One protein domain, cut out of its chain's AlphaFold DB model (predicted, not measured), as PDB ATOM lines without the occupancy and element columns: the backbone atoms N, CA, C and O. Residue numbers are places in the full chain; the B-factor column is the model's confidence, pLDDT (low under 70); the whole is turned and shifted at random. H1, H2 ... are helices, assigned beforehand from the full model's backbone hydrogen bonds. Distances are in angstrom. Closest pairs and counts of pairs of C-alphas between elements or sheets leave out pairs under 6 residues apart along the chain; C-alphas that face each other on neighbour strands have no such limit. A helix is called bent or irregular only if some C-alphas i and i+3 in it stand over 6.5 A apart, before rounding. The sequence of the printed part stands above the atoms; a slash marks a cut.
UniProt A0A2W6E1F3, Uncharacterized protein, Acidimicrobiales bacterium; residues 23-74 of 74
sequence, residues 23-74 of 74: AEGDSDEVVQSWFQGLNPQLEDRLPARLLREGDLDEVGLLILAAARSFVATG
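What this domain is: This is residues 23 to 74 of the 74 residues of an uncharacterized protein of Acidimicrobiales bacterium (UniProt A0A2W6E1F3). One long helix, H3, runs most of the length of a small elongated body, and two shorter helices, H1 and H2, lie one after the other over the same side of it. H2 folds back into H3 as a helical hairpin, whose turn makes one end of the body, and residues 37 to 46 loop out to one side between H1 and H2 and reach down beside H3 around residue 41. The printed part has 52 residues, with three named helices in the order H1, H2, H3 and no named strand, and its class is all helix. It is compact, with a radius of gyration of the C-alphas of 10.5 A, and its C-alphas span 28 by 18 by 17 A.

Where its parts are: H3, the longest helix, is residues 56 to 73, 18 residues and 24.8 A from first to last C-alpha; it begins with C-alpha 56 at (10.732, 43.891, -9.043) and ends with C-alpha 73 at (33.024, 47.829, 1.154). H3 is irregular, but only just: C-alphas 58 and 61 are 6.6 A apart, and its line is a rough one. H2 is residues 47 to 53, 10.1 A long. H1 is residues 28 to 36, 12.6 A long, and begins with C-alpha 28 at (20.274, 46.136, 12.425).

How they stand to each other: H3 touches H2 with residues 59 to 63 alone, and the closest C-alphas of the two helices are those of Ile 63 and Pro 47, 6.6 A apart. H2 and H3 form a hairpin: they run opposite ways at a shallow tilt of 6 degrees, with a tight link of 2 residues between them. H2 also touches H1, where the closest C-alphas are those of Pro 47 and Phe 35, 4.9 A apart. H1 and H2 run the same way at a steep tilt of 51 degrees. H1 and H3 are near each other, with 5 pairs of C-alphas within 10 A and no pair within 8 A. In H1 and H2 every O i to N i+4 pair is within hydrogen-bond range; in H3 12 of 14 are.

The domain as a whole: The two C-alphas farthest apart are those of Ser 27 and Asp 57, at 28.2 A. Residues 52 to 57, of which 52 and 53 belong to H2 and 56 and 57 to H3, stand free. The C-alphas of the first and last printed residues, Ala 23 and Gly 74, are 11.5 A apart, and Gly 74 is the chain's last residue. The printed part has no cut. No link is long; the one from H1 to H2, with 10 residues, is short. The mean pLDDT of the printed part is 94.7, and residue 74 is the one printed residue under 70.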
ATOM      1  N   ALA A  23      22.990  42.029   7.353       95.75
ATOM      2  CA  ALA A  23      23.097  41.693   8.774       95.75
ATOM      3  C   ALA A  23      24.188  40.645   9.090       95.75
ATOM      4  O   ALA A  23      24.502  40.416  10.255       95.75
ATOM      5  N   GLU A  24      24.782  40.003   8.076       93.56
ATOM      6  CA  GLU A  24      25.972  39.160   8.260       93.56
ATOM      7  C   GLU A  24      27.219  39.976   8.653       93.56
ATOM      8  O   GLU A  24      28.108  39.433   9.310       93.56
ATOM      9  N   GLY A  25      27.290  41.256   8.264       91.56
ATOM     10  CA  GLY A  25      28.446  42.133   8.503       91.56
ATOM     11  C   GLY A  25      28.157  43.385   9.337       91.56
ATOM     12  O   GLY A  25      29.079  43.931   9.938       91.56
ATOM     13  N   ASP A  26      26.895  43.809   9.423       94.88
ATOM     14  CA  ASP A  26      26.491  45.087  10.014       94.88
ATOM     15  C   ASP A  26      25.377  44.943  11.063       94.88
ATOM     16  O   ASP A  26      24.686  43.926  11.135       94.88
ATOM     17  N   SER A  27      25.175  45.985  11.878       95.44
ATOM     18  CA  SER A  27      24.084  46.017  12.858       95.44
ATOM     19  C   SER A  27      22.727  46.305  12.210       95.44
ATOM     20  O   SER A  27      22.637  46.945  11.158       95.44
ATOM     21  N   ASP A  28      21.648  45.902  12.884       95.56
ATOM     22  CA  ASP A  28      20.274  46.136  12.425       95.56
ATOM     23  C   ASP A  28      19.991  47.626  12.154       95.56
ATOM     24  O   ASP A  28      19.281  47.963  11.204       95.56
ATOM     25  N   GLU A  29      20.581  48.541  12.934       96.94
ATOM     26  CA  GLU A  29      20.442  49.987  12.728       96.94
ATOM     27  C   GLU A  29      21.091  50.459  11.419       96.94
ATOM     28  O   GLU A  29      20.543  51.333  10.735       96.94
ATOM     29  N   VAL A  30      22.240  49.884  11.048       96.25
ATOM     30  CA  VAL A  30      22.927  50.185   9.781       96.25
ATOM     31  C   VAL A  30      22.097  49.671   8.613       96.25
ATOM     32  O   VAL A  30      21.827  50.424   7.675       96.25
ATOM     33  N   VAL A  31      21.606  48.432   8.701       97.00
ATOM     34  CA  VAL A  31      20.729  47.834   7.684       97.00
ATOM     35  C   VAL A  31      19.468  48.682   7.507       97.00
ATOM     36  O   VAL A  31      19.115  49.066   6.389       97.00
ATOM     37  N   GLN A  32      18.811  49.053   8.607       96.50
ATOM     38  CA  GLN A  32      17.620  49.899   8.590       96.50
ATOM     39  C   GLN A  32      17.891  51.272   7.956       96.50
ATOM     40  O   GLN A  32      17.050  51.780   7.204       96.50
ATOM     41  N   SER A  33      19.043  51.872   8.258       97.00
ATOM     42  CA  SER A  33      19.453  53.162   7.700       97.00
ATOM     43  C   SER A  33      19.728  53.057   6.204       97.00
ATOM     44  O   SER A  33      19.296  53.924   5.449       97.00
ATOM     45  N   TRP A  34      20.358  51.976   5.747       97.06
ATOM     46  CA  TRP A  34      20.631  51.743   4.328       97.06
ATOM     47  C   TRP A  34      19.347  51.685   3.494       97.06
ATOM     48  O   TRP A  34      19.268  52.305   2.436       97.06
ATOM     49  N   PHE A  35      18.295  51.032   3.998       97.56
ATOM     50  CA  PHE A  35      16.993  50.988   3.320       97.56
ATOM     51  C   PHE A  35      16.308  52.356   3.189       97.56
ATOM     52  O   PHE A  35      15.510  52.555   2.268       97.56
ATOM     53  N   GLN A  36      16.591  53.271   4.117       97.06
ATOM     54  CA  GLN A  36      15.993  54.608   4.194       97.06
ATOM     55  C   GLN A  36      16.896  55.707   3.614       97.06
ATOM     56  O   GLN A  36      16.440  56.828   3.398       97.06
ATOM     57  N   GLY A  37      18.167  55.405   3.364       96.31
ATOM     58  CA  GLY A  37      19.138  56.328   2.795       96.31
ATOM     59  C   GLY A  37      19.031  56.429   1.277       96.31
ATOM     60  O   GLY A  37      18.577  55.504   0.602       96.31
ATOM     61  N   LEU A  38      19.479  57.560   0.728       96.56
ATOM     62  CA  LEU A  38      19.736  57.663  -0.707       96.56
ATOM     63  C   LEU A  38      20.926  56.767  -1.042       96.56
ATOM     64  O   LEU A  38      21.962  56.837  -0.379       96.56
ATOM     65  N   ASN A  39      20.768  55.929  -2.061       96.06
ATOM     66  CA  ASN A  39      21.825  55.036  -2.495       96.06
ATOM     67  C   ASN A  39      22.322  55.454  -3.893       96.06
ATOM     68  O   ASN A  39      21.571  55.296  -4.860       96.06
ATOM     69  N   PRO A  40      23.575  55.927  -4.036       94.12
ATOM     70  CA  PRO A  40      24.134  56.336  -5.328       94.12
ATOM     71  C   PRO A  40      24.164  55.219  -6.377       94.12
ATOM     72  O   PRO A  40      24.064  55.480  -7.573       94.12
ATOM     73  N   GLN A  41      24.244  53.956  -5.949       94.38
ATOM     74  CA  GLN A  41      24.188  52.799  -6.851       94.38
ATOM     75  C   GLN A  41      22.778  52.548  -7.399       94.38
ATOM     76  O   GLN A  41      22.611  51.777  -8.339       94.38
ATOM     77  N   LEU A  42      21.771  53.197  -6.813       96.31
ATOM     78  CA  LEU A  42      20.365  53.137  -7.202       96.31
ATOM     79  C   LEU A  42      19.862  54.490  -7.730       96.31
ATOM     80  O   LEU A  42      18.668  54.779  -7.630       96.31
ATOM     81  N   GLU A  43      20.759  55.312  -8.287       95.31
ATOM     82  CA  GLU A  43      20.459  56.664  -8.791       95.31
ATOM     83  C   GLU A  43      19.896  57.586  -7.696       95.31
ATOM     84  O   GLU A  43      18.909  58.292  -7.899       95.31
ATOM     85  N   ASP A  44      20.485  57.520  -6.500       96.62
ATOM     86  CA  ASP A  44      20.068  58.286  -5.321       96.62
ATOM     87  C   ASP A  44      18.606  58.040  -4.922       96.62
ATOM     88  O   ASP A  44      17.920  58.910  -4.388       96.62
ATOM     89  N   ARG A  45      18.099  56.826  -5.155       96.81
ATOM     90  CA  ARG A  45      16.766  56.403  -4.703       96.81
ATOM     91  C   ARG A  45      16.860  55.588  -3.419       96.81
ATOM     92  O   ARG A  45      17.842  54.891  -3.177       96.81
ATOM     93  N   LEU A  46      15.799  55.654  -2.612       97.38
ATOM     94  CA  LEU A  46      15.690  54.865  -1.385       97.38
ATOM     95  C   LEU A  46      15.417  53.391  -1.730       97.38
ATOM     96  O   LEU A  46      14.401  53.121  -2.388       97.38
ATOM     97  N   PRO A  47      16.224  52.424  -1.249       97.38
ATOM     98  CA  PRO A  47      15.985  51.005  -1.507       97.38
ATOM     99  C   PRO A  47      14.589  50.541  -1.067       97.38
ATOM    100  O   PRO A  47      13.916  49.824  -1.808       97.38
ATOM    101  N   ALA A  48      14.096  51.008   0.089       97.00
ATOM    102  CA  ALA A  48      12.750  50.673   0.563       97.00
ATOM    103  C   ALA A  48      11.648  51.158  -0.393       97.00
ATOM    104  O   ALA A  48      10.664  50.455  -0.631       97.00
ATOM    105  N   ARG A  49      11.825  52.347  -0.980       95.69
ATOM    106  CA  ARG A  49      10.874  52.905  -1.945       95.69
ATOM    107  C   ARG A  49      10.890  52.117  -3.250       95.69
ATOM    108  O   ARG A  49       9.826  51.794  -3.768       95.69
ATOM    109  N   LEU A  50      12.075  51.757  -3.741       96.44
ATOM    110  CA  LEU A  50      12.216  50.930  -4.938       96.44
ATOM    111  C   LEU A  50      11.585  49.550  -4.766       96.44
ATOM    112  O   LEU A  50      10.854  49.114  -5.646       96.44
ATOM    113  N   LEU A  51      11.776  48.904  -3.615       95.38
ATOM    114  CA  LEU A  51      11.100  47.639  -3.310       95.38
ATOM    115  C   LEU A  51       9.578  47.775  -3.328       95.38
ATOM    116  O   LEU A  51       8.878  46.882  -3.806       95.38
ATOM    117  N   ARG A  52       9.053  48.878  -2.782       93.56
ATOM    118  CA  ARG A  52       7.612  49.094  -2.636       93.56
ATOM    119  C   ARG A  52       6.930  49.459  -3.951       93.56
ATOM    120  O   ARG A  52       5.851  48.941  -4.229       93.56
ATOM    121  N   GLU A  53       7.532  50.358  -4.718       93.81
ATOM    122  CA  GLU A  53       6.895  51.028  -5.858       93.81
ATOM    123  C   GLU A  53       7.445  50.561  -7.210       93.81
ATOM    124  O   GLU A  53       6.751  50.678  -8.217       93.81
ATOM    125  N   GLY A  54       8.670  50.033  -7.242       92.00
ATOM    126  CA  GLY A  54       9.349  49.624  -8.467       92.00
ATOM    127  C   GLY A  54       8.858  48.295  -9.035       92.00
ATOM    128  O   GLY A  54       8.228  47.477  -8.348       92.00
ATOM    129  N   ASP A  55       9.190  48.079 -10.308       93.50
ATOM    130  CA  ASP A  55       9.075  46.774 -10.948       93.50
ATOM    131  C   ASP A  55      10.178  45.856 -10.417       93.50
ATOM    132  O   ASP A  55      11.360  46.083 -10.666       93.50
ATOM    133  N   LEU A  56       9.793  44.820  -9.669       91.94
ATOM    134  CA  LEU A  56      10.732  43.891  -9.043       91.94
ATOM    135  C   LEU A  56      11.613  43.139 -10.036       91.94
ATOM    136  O   LEU A  56      12.706  42.725  -9.647       91.94
ATOM    137  N   ASP A  57      11.151  42.945 -11.270       91.56
ATOM    138  CA  ASP A  57      11.940  42.267 -12.297       91.56
ATOM    139  C   ASP A  57      13.108  43.154 -12.768       91.56
ATOM    140  O   ASP A  57      14.180  42.644 -13.092       91.56
ATOM    141  N   GLU A  58      12.952  44.479 -12.694       92.12
ATOM    142  CA  GLU A  58      14.000  45.453 -13.013       92.12
ATOM    143  C   GLU A  58      14.826  45.835 -11.775       92.12
ATOM    144  O   GLU A  58      16.053  45.724 -11.759       92.12
ATOM    145  N   VAL A  59      14.160  46.273 -10.703       95.00
ATOM    146  CA  VAL A  59      14.836  46.860  -9.536       95.00
ATOM    147  C   VAL A  59      15.435  45.806  -8.614       95.00
ATOM    148  O   VAL A  59      16.369  46.107  -7.873       95.00
ATOM    149  N   GLY A  60      14.935  44.567  -8.644       94.75
ATOM    150  CA  GLY A  60      15.360  43.533  -7.705       94.75
ATOM    151  C   GLY A  60      16.838  43.171  -7.837       94.75
ATOM    152  O   GLY A  60      17.542  43.050  -6.831       94.75
ATOM    153  N   LEU A  61      17.332  43.076  -9.073       94.94
ATOM    154  CA  LEU A  61      18.747  42.822  -9.345       94.94
ATOM    155  C   LEU A  61      19.630  44.010  -8.945       94.94
ATOM    156  O   LEU A  61      20.702  43.799  -8.381       94.94
ATOM    157  N   LEU A  62      19.167  45.242  -9.181       96.88
ATOM    158  CA  LEU A  62      19.894  46.460  -8.810       96.88
ATOM    159  C   LEU A  62      20.067  46.566  -7.292       96.88
ATOM    160  O   LEU A  62      21.169  46.817  -6.810       96.88
ATOM    161  N   ILE A  63      19.003  46.303  -6.533       97.31
ATOM    162  CA  ILE A  63      19.032  46.354  -5.065       97.31
ATOM    163  C   ILE A  63      19.969  45.279  -4.506       97.31
ATOM    164  O   ILE A  63      20.773  45.577  -3.626       97.31
ATOM    165  N   LEU A  64      19.919  44.048  -5.030       96.69
ATOM    166  CA  LEU A  64      20.841  42.986  -4.610       96.69
ATOM    167  C   LEU A  64      22.300  43.323  -4.937       96.69
ATOM    168  O   LEU A  64      23.183  43.048  -4.127       96.69
ATOM    169  N   ALA A  65      22.566  43.908  -6.107       96.56
ATOM    170  CA  ALA A  65      23.909  44.335  -6.485       96.56
ATOM    171  C   ALA A  65      24.429  45.445  -5.558       96.56
ATOM    172  O   ALA A  65      25.556  45.349  -5.072       96.56
ATOM    173  N   ALA A  66      23.597  46.444  -5.255       97.00
ATOM    174  CA  ALA A  66      23.939  47.521  -4.333       97.00
ATOM    175  C   ALA A  66      24.194  46.998  -2.908       97.00
ATOM    176  O   ALA A  66      25.174  47.377  -2.275       97.00
ATOM    177  N   ALA A  67      23.369  46.068  -2.419       96.88
ATOM    178  CA  ALA A  67      23.553  45.459  -1.102       96.88
ATOM    179  C   ALA A  67      24.862  44.657  -1.010       96.88
ATOM    180  O   ALA A  67      25.626  44.821  -0.066       96.88
ATOM    181  N   ARG A  68      25.172  43.839  -2.028       95.81
ATOM    182  CA  ARG A  68      26.458  43.121  -2.099       95.81
ATOM    183  C   ARG A  68      27.644  44.073  -2.137       95.81
ATOM    184  O   ARG A  68      28.663  43.789  -1.523       95.81
ATOM    185  N   SER A  69      27.520  45.176  -2.871       95.50
ATOM    186  CA  SER A  69      28.567  46.189  -2.923       95.50
ATOM    187  C   SER A  69      28.775  46.841  -1.565       95.50
ATOM    188  O   SER A  69      29.921  47.023  -1.186       95.50
ATOM    189  N   PHE A  70      27.698  47.159  -0.843       94.19
ATOM    190  CA  PHE A  70      27.779  47.714   0.506       94.19
ATOM    191  C   PHE A  70      28.541  46.766   1.438       94.19
ATOM    192  O   PHE A  70      29.559  47.169   1.989       94.19
ATOM    193  N   VAL A  71      28.135  45.491   1.491       94.25
ATOM    194  CA  VAL A  71      28.796  44.447   2.302       94.25
ATOM    195  C   VAL A  71      30.259  44.230   1.905       94.25
ATOM    196  O   VAL A  71      31.090  43.933   2.750       94.25
ATOM    197  N   ALA A  72      30.606  44.373   0.624       92.31
ATOM    198  CA  ALA A  72      31.989  44.226   0.170       92.31
ATOM    199  C   ALA A  72      32.889  45.426   0.521       92.31
ATOM    200  O   ALA A  72      34.111  45.311   0.418       92.31
ATOM    201  N   THR A  73      32.301  46.580   0.854       85.06
ATOM    202  CA  THR A  73      33.024  47.829   1.154       85.06
ATOM    203  C   THR A  73      32.953  48.269   2.617       85.06
ATOM    204  O   THR A  73      33.735  49.146   2.987       85.06
ATOM    205  N   GLY A  74      32.017  47.719   3.399       67.38
ATOM    206  CA  GLY A  74      31.911  47.900   4.853       67.38
ATOM    207  C   GLY A  74      32.963  47.095   5.600       67.38
ATOM    208  O   GLY A  74      33.482  47.630   6.603       67.38
TER     209      GLY A  74